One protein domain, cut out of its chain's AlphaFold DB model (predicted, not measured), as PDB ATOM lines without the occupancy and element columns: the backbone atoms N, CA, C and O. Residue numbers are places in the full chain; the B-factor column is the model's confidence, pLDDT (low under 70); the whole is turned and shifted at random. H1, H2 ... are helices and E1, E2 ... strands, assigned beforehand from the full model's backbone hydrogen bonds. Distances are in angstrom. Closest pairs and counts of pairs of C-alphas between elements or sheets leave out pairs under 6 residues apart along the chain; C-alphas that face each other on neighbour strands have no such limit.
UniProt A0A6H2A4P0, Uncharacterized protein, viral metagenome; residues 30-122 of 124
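What this domain is: This is residues 30 to 122 of the 124 residues of an uncharacterized protein of viral metagenome (UniProt A0A6H2A4P0). Two small three-stranded sheets make the arms of a V: E1, E5 and E6 form one arm, E2, E4 and E3 the other, and the links E1 to E2 and E4 to E5 join them at its point. The one named helix, H1, and the long stretch of residues 47 to 66 before it belong to the second arm and keep clear of the first sheet. The printed part has 93 residues, with one named helix and six named strands in the order E1 E2 H1 E3 E4 E5 E6; both sheets are antiparallel and the class is mostly strand. It is only just compact, close to loose, with a radius of gyration of the C-alphas of 14.7 A and spans of 39 by 32 by 24 A.

Where its parts are: Find C-alpha 30 at (200.506, 242.524, 242.444); from there E1 runs through residues 30 to 38 for 22.8 A and bends by 53 degrees at residue 33. E2 is residues 42 to 46, and after it comes H1, residues 67 to 74, beginning at C-alpha 67 at (217.369, 221.439, 220.752). E3 is residues 80 to 85; E4, residues 89 to 97, is 22.9 A long and bends by 53 degrees at residue 92. E5, residues 103 to 112, is the longest strand at 29.1 A. E6, residues 115 to 121, ends at C-alpha 121 at (208.699, 239.579, 233.120).

How they stand to each other: Look first at the strongly twisted sheet E1 - E5 - E6. E1 and E5 are antiparallel at 151 degrees, with N 33 and O 107 2.8 A apart, within hydrogen-bond range. E5 and E6 form a hairpin, with N 108 and O 120 at 2.8 A. In the sheet E2 - E4 - E3, E2 and E4 are antiparallel at 156 degrees, with N 43 and O 96 within hydrogen-bond range at 2.8 A, and E3 and E4 form a hairpin, with N 81 and O 95 within hydrogen-bond range at 2.9 A. E2, H1 and E3 are a split strand-helix-strand unit, two strands running the same way with E4 between them in the sheet; its crossover is left-handed. H1 is on this sheet but only grazes it with residues 73 to 74; its closest C-alpha pair with E3 is Ile 74 and Gln 81, 7.2 A. In H1 every O i to N i+4 pair is within hydrogen-bond range. E1 and E2 meet only through their link, while E4 and E5, and E2 and E5, for instance, are apart.

The domain as a whole: The C-alphas farthest apart, those of Glu 68 and Asn 113, are 41.5 A from each other. The printed part has no cut. The link E2 to H1, 20 residues, is long; the other links are tight. Mean pLDDT of the printed part is 90.5, and residue 54 is the one printed residue under 70.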
ATOM      1  N   GLN A  30     199.266 242.704 243.197       96.19
ATOM      2  CA  GLN A  30     200.506 242.524 242.444       96.19
ATOM      3  C   GLN A  30     201.622 242.087 243.387       96.19
ATOM      4  O   GLN A  30     201.860 242.723 244.414       96.19
ATOM      5  N   LYS A  31     202.322 241.004 243.045       96.94
ATOM      6  CA  LYS A  31     203.491 240.545 243.804       96.94
ATOM      7  C   LYS A  31     204.541 239.922 242.898       96.94
ATOM      8  O   LYS A  31     204.208 239.298 241.892       96.94
ATOM      9  N   GLN A  32     205.807 240.045 243.284       97.88
ATOM     10  CA  GLN A  32     206.868 239.235 242.695       97.88
ATOM     11  C   GLN A  32     206.672 237.782 243.144       97.88
ATOM     12  O   GLN A  32     206.548 237.510 244.338       97.88
ATOM     13  N   ILE A  33     206.599 236.859 242.186       97.81
ATOM     14  CA  ILE A  33     206.418 235.422 242.439       97.81
ATOM     15  C   ILE A  33     207.707 234.621 242.254       97.81
ATOM     16  O   ILE A  33     207.762 233.459 242.645       97.81
ATOM     17  N   GLY A  34     208.738 235.240 241.681       97.88
ATOM     18  CA  GLY A  34     210.036 234.621 241.474       97.88
ATOM     19  C   GLY A  34     210.920 235.446 240.553       97.88
ATOM     20  O   GLY A  34     210.688 236.638 240.341       97.88
ATOM     21  N   GLU A  35     211.933 234.782 240.019       97.81
ATOM     22  CA  GLU A  35     212.905 235.319 239.074       97.81
ATOM     23  C   GLU A  35     213.231 234.231 238.048       97.81
ATOM     24  O   GLU A  35     213.123 233.039 238.354       97.81
ATOM     25  N   ILE A  36     213.630 234.627 236.842       96.44
ATOM     26  CA  ILE A  36     214.157 233.711 235.828       96.44
ATOM     27  C   ILE A  36     215.574 234.112 235.446       96.44
ATOM     28  O   ILE A  36     215.850 235.285 235.205       96.44
ATOM     29  N   SER A  37     216.468 233.129 235.368       96.19
ATOM     30  CA  SER A  37     217.779 233.303 234.748       96.19
ATOM     31  C   SER A  37     217.661 233.014 233.257       96.19
ATOM     32  O   SER A  37     217.141 231.961 232.883       96.19
ATOM     33  N   VAL A  38     218.136 233.927 232.413       94.25
ATOM     34  CA  VAL A  38     218.148 233.745 230.961       94.25
ATOM     35  C   VAL A  38     219.577 233.809 230.452       94.25
ATOM     36  O   VAL A  38     220.263 234.793 230.687       94.25
ATOM     37  N   ASP A  39     219.996 232.757 229.751       91.88
ATOM     38  CA  ASP A  39     221.338 232.590 229.177       91.88
ATOM     39  C   ASP A  39     221.308 232.865 227.664       91.88
ATOM     40  O   ASP A  39     221.867 233.839 227.179       91.88
ATOM     41  N   ALA A  40     220.503 232.104 226.919       89.94
ATOM     42  CA  ALA A  40     220.412 232.192 225.458       89.94
ATOM     43  C   ALA A  40     219.618 233.402 224.908       89.94
ATOM     44  O   ALA A  40     219.410 233.501 223.700       89.94
ATOM     45  N   GLY A  41     219.124 234.294 225.772       92.44
ATOM     46  CA  GLY A  41     218.299 235.445 225.376       92.44
ATOM     47  C   GLY A  41     216.904 235.099 224.847       92.44
ATOM     48  O   GLY A  41     216.347 235.842 224.037       92.44
ATOM     49  N   ILE A  42     216.347 233.966 225.292       93.69
ATOM     50  CA  ILE A  42     215.005 233.489 224.935       93.69
ATOM     51  C   ILE A  42     214.251 232.939 226.156       93.69
ATOM     52  O   ILE A  42     214.858 232.400 227.080       93.69
ATOM     53  N   VAL A  43     212.920 233.053 226.149       95.19
ATOM     54  CA  VAL A  43     212.007 232.467 227.145       95.19
ATOM     55  C   VAL A  43     210.888 231.710 226.439       95.19
ATOM     56  O   VAL A  43     210.290 232.218 225.493       95.19
ATOM     57  N   TRP A  44     210.570 230.516 226.937       94.31
ATOM     58  CA  TRP A  44     209.386 229.752 226.547       94.31
ATOM     59  C   TRP A  44     208.231 229.973 227.530       94.31
ATOM     60  O   TRP A  44     208.410 229.860 228.743       94.31
ATOM     61  N   ILE A  45     207.033 230.218 227.000       95.19
ATOM     62  CA  ILE A  45     205.776 230.333 227.739       95.19
ATOM     63  C   ILE A  45     204.809 229.276 227.202       95.19
ATOM     64  O   ILE A  45     204.259 229.413 226.111       95.19
ATOM     65  N   GLY A  46     204.583 228.220 227.976       93.19
ATOM     66  CA  GLY A  46     203.681 227.123 227.626       93.19
ATOM     67  C   GLY A  46     203.684 226.044 228.705       93.19
ATOM     68  O   GLY A  46     204.437 226.134 229.674       93.19
ATOM     69  N   ASP A  47     202.846 225.022 228.547       90.44
ATOM     70  CA  ASP A  47     202.773 223.918 229.507       90.44
ATOM     71  C   ASP A  47     204.046 223.043 229.415       90.44
ATOM     72  O   ASP A  47     204.352 222.515 228.337       90.44
ATOM     73  N   PRO A  48     204.798 222.862 230.520       86.88
ATOM     74  CA  PRO A  48     206.006 222.041 230.539       86.88
ATOM     75  C   PRO A  48     205.786 220.599 230.084       86.88
ATOM     76  O   PRO A  48     206.738 219.972 229.625       86.88
ATOM     77  N   CYS A  49     204.564 220.064 230.164       83.38
ATOM     78  CA  CYS A  49     204.249 218.706 229.720       83.38
ATOM     79  C   CYS A  49     204.516 218.496 228.223       83.38
ATOM     80  O   CYS A  49     204.733 217.362 227.803       83.38
ATOM     81  N   TYR A  50     204.549 219.566 227.423       81.44
ATOM     82  CA  TYR A  50     204.866 219.476 225.998       81.44
ATOM     83  C   TYR A  50     206.362 219.537 225.676       81.44
ATOM     84  O   TYR A  50     206.735 219.294 224.534       81.44
ATOM     85  N   ILE A  51     207.211 219.845 226.658       78.44
ATOM     86  CA  ILE A  51     208.673 219.886 226.497       78.44
ATOM     87  C   ILE A  51     209.328 218.756 227.295       78.44
ATOM     88  O   ILE A  51     210.233 218.078 226.819       78.44
ATOM     89  N   LEU A  52     208.845 218.512 228.510       73.75
ATOM     90  CA  LEU A  52     209.349 217.502 229.433       73.75
ATOM     91  C   LEU A  52     208.518 216.219 229.327       73.75
ATOM     92  O   LEU A  52     207.904 215.777 230.300       73.75
ATOM     93  N   HIS A  53     208.483 215.620 228.134       72.25
ATOM     94  CA  HIS A  53     207.725 214.394 227.891       72.25
ATOM     95  C   HIS A  53     208.620 213.146 227.863       72.25
ATOM     96  O   HIS A  53     209.732 213.160 227.340       72.25
ATOM     97  N   LYS A  54     208.127 212.028 228.417       69.06
ATOM     98  CA  LYS A  54     208.861 210.744 228.434       69.06
ATOM     99  C   LYS A  54     208.873 210.045 227.076       69.06
ATOM    100  O   LYS A  54     209.776 209.264 226.800       69.06
ATOM    101  N   ASN A  55     207.843 210.290 226.270       76.81
ATOM    102  CA  ASN A  55     207.684 209.719 224.941       76.81
ATOM    103  C   ASN A  55     207.814 210.821 223.885       76.81
ATOM    104  O   ASN A  55     206.951 211.697 223.814       76.81
ATOM    105  N   LEU A  56     208.879 210.765 223.082       70.31
ATOM    106  CA  LEU A  56     209.169 211.749 222.033       70.31
ATOM    107  C   LEU A  56     208.143 211.714 220.888       70.31
ATOM    108  O   LEU A  56     207.957 212.721 220.210       70.31
ATOM    109  N   ASP A  57     207.448 210.591 220.688       75.12
ATOM    110  CA  ASP A  57     206.413 210.472 219.651       75.12
ATOM    111  C   ASP A  57     205.112 211.211 220.008       75.12
ATOM    112  O   ASP A  57     204.254 211.414 219.148       75.12
ATOM    113  N   GLU A  58     204.978 211.646 221.262       74.06
ATOM    114  CA  GLU A  58     203.829 212.408 221.766       74.06
ATOM    115  C   GLU A  58     204.109 213.917 221.839       74.06
ATOM    116  O   GLU A  58     203.187 214.703 222.065       74.06
ATOM    117  N   ILE A  59     205.356 214.339 221.594       76.94
ATOM    118  CA  ILE A  59     205.718 215.756 221.545       76.94
ATOM    119  C   ILE A  59     205.151 216.374 220.255       76.94
ATOM    120  O   ILE A  59     205.267 215.780 219.174       76.94
ATOM    121  N   PRO A  60     204.517 217.556 220.330       81.31
ATOM    122  CA  PRO A  60     204.079 218.290 219.150       81.31
ATOM    123  C   PRO A  60     205.223 218.512 218.161       81.31
ATOM    124  O   PRO A  60     206.307 218.936 218.539       81.31
ATOM    125  N   GLN A  61     204.985 218.243 216.880       83.25
ATOM    126  CA  GLN A  61     206.070 218.243 215.892       83.25
ATOM    127  C   GLN A  61     206.628 219.642 215.604       83.25
ATOM    128  O   GLN A  61     207.782 219.762 215.208       83.25
ATOM    129  N   GLU A  62     205.827 220.690 215.805       88.06
ATOM    130  CA  GLU A  62     206.187 222.057 215.417       88.06
ATOM    131  C   GLU A  62     207.326 222.644 216.257       88.06
ATOM    132  O   GLU A  62     208.106 223.433 215.738       88.06
ATOM    133  N   ILE A  63     207.458 222.254 217.533       88.44
ATOM    134  CA  ILE A  63     208.551 222.742 218.393       88.44
ATOM    135  C   ILE A  63     209.899 222.085 218.057       88.44
ATOM    136  O   ILE A  63     210.946 222.640 218.375       88.44
ATOM    137  N   GLY A  64     209.886 220.956 217.345       88.69
ATOM    138  CA  GLY A  64     211.060 220.119 217.105       88.69
ATOM    139  C   GLY A  64     211.219 219.018 218.156       88.69
ATOM    140  O   GLY A  64     210.584 219.015 219.208       88.69
ATOM    141  N   ARG A  65     212.054 218.028 217.842       84.75
ATOM    142  CA  ARG A  65     212.358 216.869 218.700       84.75
ATOM    143  C   ARG A  65     213.702 216.993 219.406       84.75
ATOM    144  O   ARG A  65     213.994 216.223 220.319       84.75
ATOM    145  N   THR A  66     214.529 217.923 218.949       86.25
ATOM    146  CA  THR A  66     215.872 218.193 219.459       86.25
ATOM    147  C   THR A  66     216.024 219.682 219.731       86.25
ATOM    148  O   THR A  66     215.235 220.501 219.252       86.25
ATOM    149  N   TRP A  67     217.044 220.039 220.508       85.94
ATOM    150  CA  TRP A  67     217.369 221.439 220.752       85.94
ATOM    151  C   TRP A  67     217.778 222.151 219.461       85.94
ATOM    152  O   TRP A  67     217.362 223.276 219.212       85.94
ATOM    153  N   GLU A  68     218.535 221.472 218.604       90.12
ATOM    154  CA  GLU A  68     218.970 221.993 217.313       90.12
ATOM    155  C   GLU A  68     217.775 222.293 216.399       90.12
ATOM    156  O   GLU A  68     217.716 223.364 215.802       90.12
ATOM    157  N   GLU A  69     216.794 221.387 216.329       91.00
ATOM    158  CA  GLU A  69     215.550 221.628 215.586       91.00
ATOM    159  C   GLU A  69     214.764 222.806 216.166       91.00
ATOM    160  O   GLU A  69     214.274 223.643 215.411       91.00
ATOM    161  N   PHE A  70     214.680 222.909 217.495       90.88
ATOM    162  CA  PHE A  70     214.046 224.049 218.149       90.88
ATOM    163  C   PHE A  70     214.737 225.371 217.778       90.88
ATOM    164  O   PHE A  70     214.060 226.314 217.371       90.88
ATOM    165  N   CYS A  71     216.072 225.431 217.838       90.50
ATOM    166  CA  CYS A  71     216.848 226.600 217.425       90.50
ATOM    167  C   CYS A  71     216.612 226.966 215.952       90.50
ATOM    168  O   CYS A  71     216.415 228.139 215.635       90.50
ATOM    169  N   GLU A  72     216.580 225.981 215.052       93.69
ATOM    170  CA  GLU A  72     216.275 226.208 213.635       93.69
ATOM    171  C   GLU A  72     214.854 226.742 213.420       93.69
ATOM    172  O   GLU A  72     214.645 227.606 212.565       93.69
ATOM    173  N   ASN A  73     213.886 226.274 214.213       92.12
ATOM    174  CA  ASN A  73     212.495 226.713 214.133       92.12
ATOM    175  C   ASN A  73     212.298 228.168 214.576       92.12
ATOM    176  O   ASN A  73     211.326 228.789 214.147       92.12
ATOM    177  N   ILE A  74     213.196 228.713 215.406       93.56
ATOM    178  CA  ILE A  74     213.103 230.083 215.945       93.56
ATOM    179  C   ILE A  74     214.115 231.052 215.330       93.56
ATOM    180  O   ILE A  74     214.122 232.226 215.688       93.56
ATOM    181  N   LYS A  75     214.972 230.603 214.409       90.44
ATOM    182  CA  LYS A  75     216.092 231.412 213.894       90.44
ATOM    183  C   LYS A  75     215.673 232.716 213.204       90.44
ATOM    184  O   LYS A  75     216.411 233.692 213.238       90.44
ATOM    185  N   GLU A  76     214.495 232.725 212.579       89.56
ATOM    186  CA  GLU A  76     213.943 233.888 211.867       89.56
ATOM    187  C   GLU A  76     212.958 234.692 212.737       89.56
ATOM    188  O   GLU A  76     212.323 235.642 212.266       89.56
ATOM    189  N   MET A  77     212.784 234.304 214.005       92.50
ATOM    190  CA  MET A  77     211.932 235.024 214.939       92.50
ATOM    191  C   MET A  77     212.518 236.410 215.219       92.50
ATOM    192  O   MET A  77     213.695 236.548 215.529       92.50
ATOM    193  N   LYS A  78     211.667 237.444 215.183       87.38
ATOM    194  CA  LYS A  78     212.064 238.802 215.593       87.38
ATOM    195  C   LYS A  78     211.970 239.014 217.102       87.38
ATOM    196  O   LYS A  78     212.967 239.292 217.738       87.38
ATOM    197  N   HIS A  79     210.769 238.878 217.664       93.06
ATOM    198  CA  HIS A  79     210.525 239.111 219.098       93.06
ATOM    199  C   HIS A  79     209.766 237.961 219.759       93.06
ATOM    200  O   HIS A  79     209.924 237.720 220.952       93.06
ATOM    201  N   GLY A  80     208.934 237.255 218.991       95.12
ATOM    202  CA  GLY A  80     208.160 236.131 219.487       95.12
ATOM    203  C   GLY A  80     207.625 235.241 218.368       95.12
ATOM    204  O   GLY A  80     207.412 235.714 217.247       95.12
ATOM    205  N   GLN A  81     207.399 233.968 218.680       95.19
ATOM    206  CA  GLN A  81     206.819 232.975 217.780       95.19
ATOM    207  C   GLN A  81     205.884 232.041 218.553       95.19
ATOM    208  O   GLN A  81     206.263 231.453 219.565       95.19
ATOM    209  N   GLN A  82     204.648 231.915 218.067       94.94
ATOM    210  CA  GLN A  82     203.667 230.949 218.557       94.94
ATOM    211  C   GLN A  82     203.893 229.605 217.865       94.94
ATOM    212  O   GLN A  82     204.023 229.564 216.645       94.94
ATOM    213  N   PHE A  83     203.843 228.525 218.636       93.25
ATOM    214  CA  PHE A  83     203.807 227.158 218.125       93.25
ATOM    215  C   PHE A  83     202.407 226.562 218.279       93.25
ATOM    216  O   PHE A  83     201.665 226.919 219.204       93.25
ATOM    217  N   ASN A  84     202.042 225.622 217.414       92.31
ATOM    218  CA  ASN A  84     200.780 224.898 217.489       92.31
ATOM    219  C   ASN A  84     201.004 223.447 217.918       92.31
ATOM    220  O   ASN A  84     202.072 222.853 217.771       92.31
ATOM    221  N   HIS A  85     199.949 222.851 218.456       90.06
ATOM    222  CA  HIS A  85     199.862 221.412 218.588       90.06
ATOM    223  C   HIS A  85     199.722 220.758 217.208       90.06
ATOM    224  O   HIS A  85     199.379 221.387 216.200       90.06
ATOM    225  N   ASN A  86     199.886 219.436 217.191       85.69
ATOM    226  CA  ASN A  86     199.594 218.614 216.022       85.69
ATOM    227  C   ASN A  86     198.185 218.914 215.470       85.69
ATOM    228  O   ASN A  86     197.243 219.148 216.227       85.69
ATOM    229  N   LYS A  87     198.034 218.839 214.141       84.62
ATOM    230  CA  LYS A  87     196.798 219.195 213.411       84.62
ATOM    231  C   LYS A  87     196.443 220.691 213.465       84.62
ATOM    232  O   LYS A  87     195.273 221.033 213.305       84.62
ATOM    233  N   ASN A  88     197.438 221.566 213.636       80.75
ATOM    234  CA  ASN A  88     197.299 223.028 213.596       80.75
ATOM    235  C   ASN A  88     196.353 223.595 214.671       80.75
ATOM    236  O   ASN A  88     195.667 224.590 214.435       80.75
ATOM    237  N   ILE A  89     196.288 222.958 215.844       87.00
ATOM    238  CA  ILE A  89     195.549 223.507 216.988       87.00
ATOM    239  C   ILE A  89     196.469 224.501 217.694       87.00
ATOM    240  O   ILE A  89     197.516 224.114 218.206       87.00
ATOM    241  N   THR A  90     196.101 225.777 217.710       89.19
ATOM    242  CA  THR A  90     196.914 226.846 218.303       89.19
ATOM    243  C   THR A  90     197.040 226.704 219.821       89.19
ATOM    244  O   THR A  90     196.181 226.108 220.469       89.19
ATOM    245  N   GLY A  91     198.099 227.282 220.396       89.88
ATOM    246  CA  GLY A  91     198.239 227.400 221.853       89.88
ATOM    247  C   GLY A  91     199.218 226.433 222.515       89.88
ATOM    248  O   GLY A  91     199.169 226.300 223.733       89.88
ATOM    249  N   LEU A  92     200.131 225.807 221.760       92.12
ATOM    250  CA  LEU A  92     201.185 224.978 222.360       92.12
ATOM    251  C   LEU A  92     202.064 225.794 223.313       92.12
ATOM    252  O   LEU A  92     202.351 225.385 224.437       92.12
ATOM    253  N   GLY A  93     202.483 226.959 222.833       94.44
ATOM    254  CA  GLY A  93     203.232 227.934 223.601       94.44
ATOM    255  C   GLY A  93     203.884 228.970 222.704       94.44
ATOM    256  O   GLY A  93     203.814 228.894 221.474       94.44
ATOM    257  N   VAL A  94     204.479 229.963 223.342       95.69
ATOM    258  CA  VAL A  94     205.136 231.093 222.699       95.69
ATOM    259  C   VAL A  94     206.577 231.113 223.163       95.69
ATOM    260  O   VAL A  94     206.843 231.060 224.360       95.69
ATOM    261  N   VAL A  95     207.508 231.224 222.227       95.50
ATOM    262  CA  VAL A  95     208.866 231.654 222.548       95.50
ATOM    263  C   VAL A  95     208.950 233.158 222.333       95.50
ATOM    264  O   VAL A  95     208.406 233.673 221.357       95.50
ATOM    265  N   VAL A  96     209.587 233.863 223.258       95.75
ATOM    266  CA  VAL A  96     209.946 235.278 223.134       95.75
ATOM    267  C   VAL A  96     211.458 235.410 223.236       95.75
ATOM    268  O   VAL A  96     212.104 234.604 223.903       95.75
ATOM    269  N   GLY A  97     212.031 236.403 222.569       94.12
ATOM    270  CA  GLY A  97     213.475 236.624 222.544       94.12
ATOM    271  C   GLY A  97     213.830 238.086 222.323       94.12
ATOM    272  O   GLY A  97     212.976 238.958 222.469       94.12
ATOM    273  N   ASP A  98     215.085 238.324 221.938       89.19
ATOM    274  CA  ASP A  98     215.612 239.652 221.569       89.19
ATOM    275  C   ASP A  98     215.727 240.647 222.742       89.19
ATOM    276  O   ASP A  98     215.717 241.860 222.563       89.19
ATOM    277  N   PHE A  99     215.865 240.140 223.969       87.56
ATOM    278  CA  PHE A  99     216.075 240.957 225.174       87.56
ATOM    279  C   PHE A  99     217.473 240.780 225.802       87.56
ATOM    280  O   PHE A  99     217.734 241.305 226.881       87.56
ATOM    281  N   GLY A 100     218.383 240.073 225.120       84.50
ATOM    282  CA  GLY A 100     219.738 239.787 225.607       84.50
ATOM    283  C   GLY A 100     219.825 238.565 226.530       84.50
ATOM    284  O   GLY A 100     218.827 238.109 227.085       84.50
ATOM    285  N   GLY A 101     221.025 237.995 226.629       87.06
ATOM    286  CA  GLY A 101     221.349 236.860 227.497       87.06
ATOM    287  C   GLY A 101     221.995 237.275 228.820       87.06
ATOM    288  O   GLY A 101     222.162 238.462 229.094       87.06
ATOM    289  N   ASP A 102     222.394 236.280 229.610       88.56
ATOM    290  CA  ASP A 102     223.180 236.418 230.844       88.56
ATOM    291  C   ASP A 102     222.561 237.312 231.942       88.56
ATOM    292  O   ASP A 102     223.255 238.071 232.625       88.56
ATOM    293  N   GLY A 103     221.244 237.217 232.141       92.19
ATOM    294  CA  GLY A 103     220.496 238.049 233.088       92.19
ATOM    295  C   GLY A 103     219.633 237.265 234.075       92.19
ATOM    296  O   GLY A 103     219.303 236.099 233.860       92.19
ATOM    297  N   VAL A 104     219.238 237.928 235.166       96.38
ATOM    298  CA  VAL A 104     218.212 237.446 236.103       96.38
ATOM    299  C   VAL A 104     217.111 238.494 236.185       96.38
ATOM    300  O   VAL A 104     217.375 239.641 236.544       96.38
ATOM    301  N   TYR A 105     215.887 238.105 235.836       96.44
ATOM    302  CA  TYR A 105     214.768 239.030 235.654       96.44
ATOM    303  C   TYR A 105     213.602 238.688 236.587       96.44
ATOM    304  O   TYR A 105     213.274 237.505 236.738       96.44
ATOM    305  N   PRO A 106     212.946 239.688 237.203       97.56
ATOM    306  CA  PRO A 106     211.839 239.450 238.119       97.56
ATOM    307  C   PRO A 106     210.583 238.997 237.371       97.56
ATOM    308  O   PRO A 106     210.232 239.538 236.319       97.56
ATOM    309  N   VAL A 107     209.868 238.040 237.965       98.06
ATOM    310  CA  VAL A 107     208.559 237.571 237.502       98.06
ATOM    311  C   VAL A 107     207.484 238.118 238.432       98.06
ATOM    312  O   VAL A 107     207.403 237.750 239.607       98.06
ATOM    313  N   MET A 108     206.642 238.991 237.897       98.31
ATOM    314  CA  MET A 108     205.523 239.611 238.599       98.31
ATOM    315  C   MET A 108     204.230 238.881 238.247       98.31
ATOM    316  O   MET A 108     204.027 238.548 237.085       98.31
ATOM    317  N   ALA A 109     203.344 238.673 239.218       98.12
ATOM    318  CA  ALA A 109     201.987 238.195 238.971       98.12
ATOM    319  C   ALA A 109     200.954 239.214 239.452       98.12
ATOM    320  O   ALA A 109     201.076 239.755 240.555       98.12
ATOM    321  N   GLU A 110     199.923 239.423 238.639       98.12
ATOM    322  CA  GLU A 110     198.657 240.023 239.051       98.12
ATOM    323  C   GLU A 110     197.696 238.890 239.417       98.12
ATOM    324  O   GLU A 110     197.469 237.972 238.624       98.12
ATOM    325  N   ILE A 111     197.158 238.936 240.631       97.19
ATOM    326  CA  ILE A 111     196.225 237.948 241.167       97.19
ATOM    327  C   ILE A 111     194.896 238.648 241.421       97.19
ATOM    328  O   ILE A 111     194.869 239.651 242.130       97.19
ATOM    329  N   GLU A 112     193.820 238.108 240.859       96.25
ATOM    330  CA  GLU A 112     192.446 238.591 241.000       96.25
ATOM    331  C   GLU A 112     191.591 237.413 241.478       96.25
ATOM    332  O   GLU A 112     191.619 236.341 240.874       96.25
ATOM    333  N   ASN A 113     190.876 237.580 242.595       93.88
ATOM    334  CA  ASN A 113     190.030 236.530 243.187       93.88
ATOM    335  C   ASN A 113     190.774 235.193 243.406       93.88
ATOM    336  O   ASN A 113     190.292 234.128 243.023       93.88
ATOM    337  N   ASP A 114     191.983 235.264 243.979       92.00
ATOM    338  CA  ASP A 114     192.901 234.132 244.209       92.00
ATOM    339  C   ASP A 114     193.363 233.378 242.943       92.00
ATOM    340  O   ASP A 114     194.011 232.332 243.035       92.00
ATOM    341  N   GLN A 115     193.102 233.921 241.751       95.62
ATOM    342  CA  GLN A 115     193.553 233.364 240.478       95.62
ATOM    343  C   GLN A 115     194.614 234.248 239.831       95.62
ATOM    344  O   GLN A 115     194.542 235.475 239.867       95.62
ATOM    345  N   VAL A 116     195.619 233.619 239.218       96.56
ATOM    346  CA  VAL A 116     196.606 234.347 238.413       96.56
ATOM    347  C   VAL A 116     195.900 234.892 237.178       96.56
ATOM    348  O   VAL A 116     195.401 234.129 236.354       96.56
ATOM    349  N   LYS A 117     195.885 236.215 237.057       96.75
ATOM    350  CA  LYS A 117     195.294 236.948 235.940       96.75
ATOM    351  C   LYS A 117     196.329 237.273 234.873       96.75
ATOM    352  O   LYS A 117     196.058 237.132 233.684       96.75
ATOM    353  N   SER A 118     197.517 237.703 235.291       97.56
ATOM    354  CA  SER A 118     198.620 238.011 234.384       97.56
ATOM    355  C   SER A 118     199.970 237.712 235.029       97.56
ATOM    356  O   SER A 118     200.114 237.719 236.254       97.56
ATOM    357  N   ILE A 119     200.958 237.423 234.183       97.69
ATOM    358  CA  ILE A 119     202.364 237.317 234.562       97.69
ATOM    359  C   ILE A 119     203.146 238.281 233.674       97.69
ATOM    360  O   ILE A 119     202.935 238.314 232.462       97.69
ATOM    361  N   THR A 120     204.067 239.024 234.277       97.50
ATOM    362  CA  THR A 120     204.942 239.973 233.589       97.50
ATOM    363  C   THR A 120     206.386 239.693 233.961       97.50
ATOM    364  O   THR A 120     206.720 239.597 235.142       97.50
ATOM    365  N   ILE A 121     207.248 239.607 232.952       96.62
ATOM    366  CA  ILE A 121     208.699 239.579 233.120       96.62
ATOM    367  C   ILE A 121     209.229 240.916 232.613       96.62
ATOM    368  O   ILE A 121     208.917 241.318 231.493       96.62
ATOM    369  N   ASN A 122     210.008 241.608 233.440       93.06
ATOM    370  CA  ASN A 122     210.617 242.878 233.061       93.06
ATOM    371  C   ASN A 122     212.070 242.643 232.642       93.06
ATOM    372  O   ASN A 122     212.904 242.327 233.490       93.06
TER     373      ASN A 122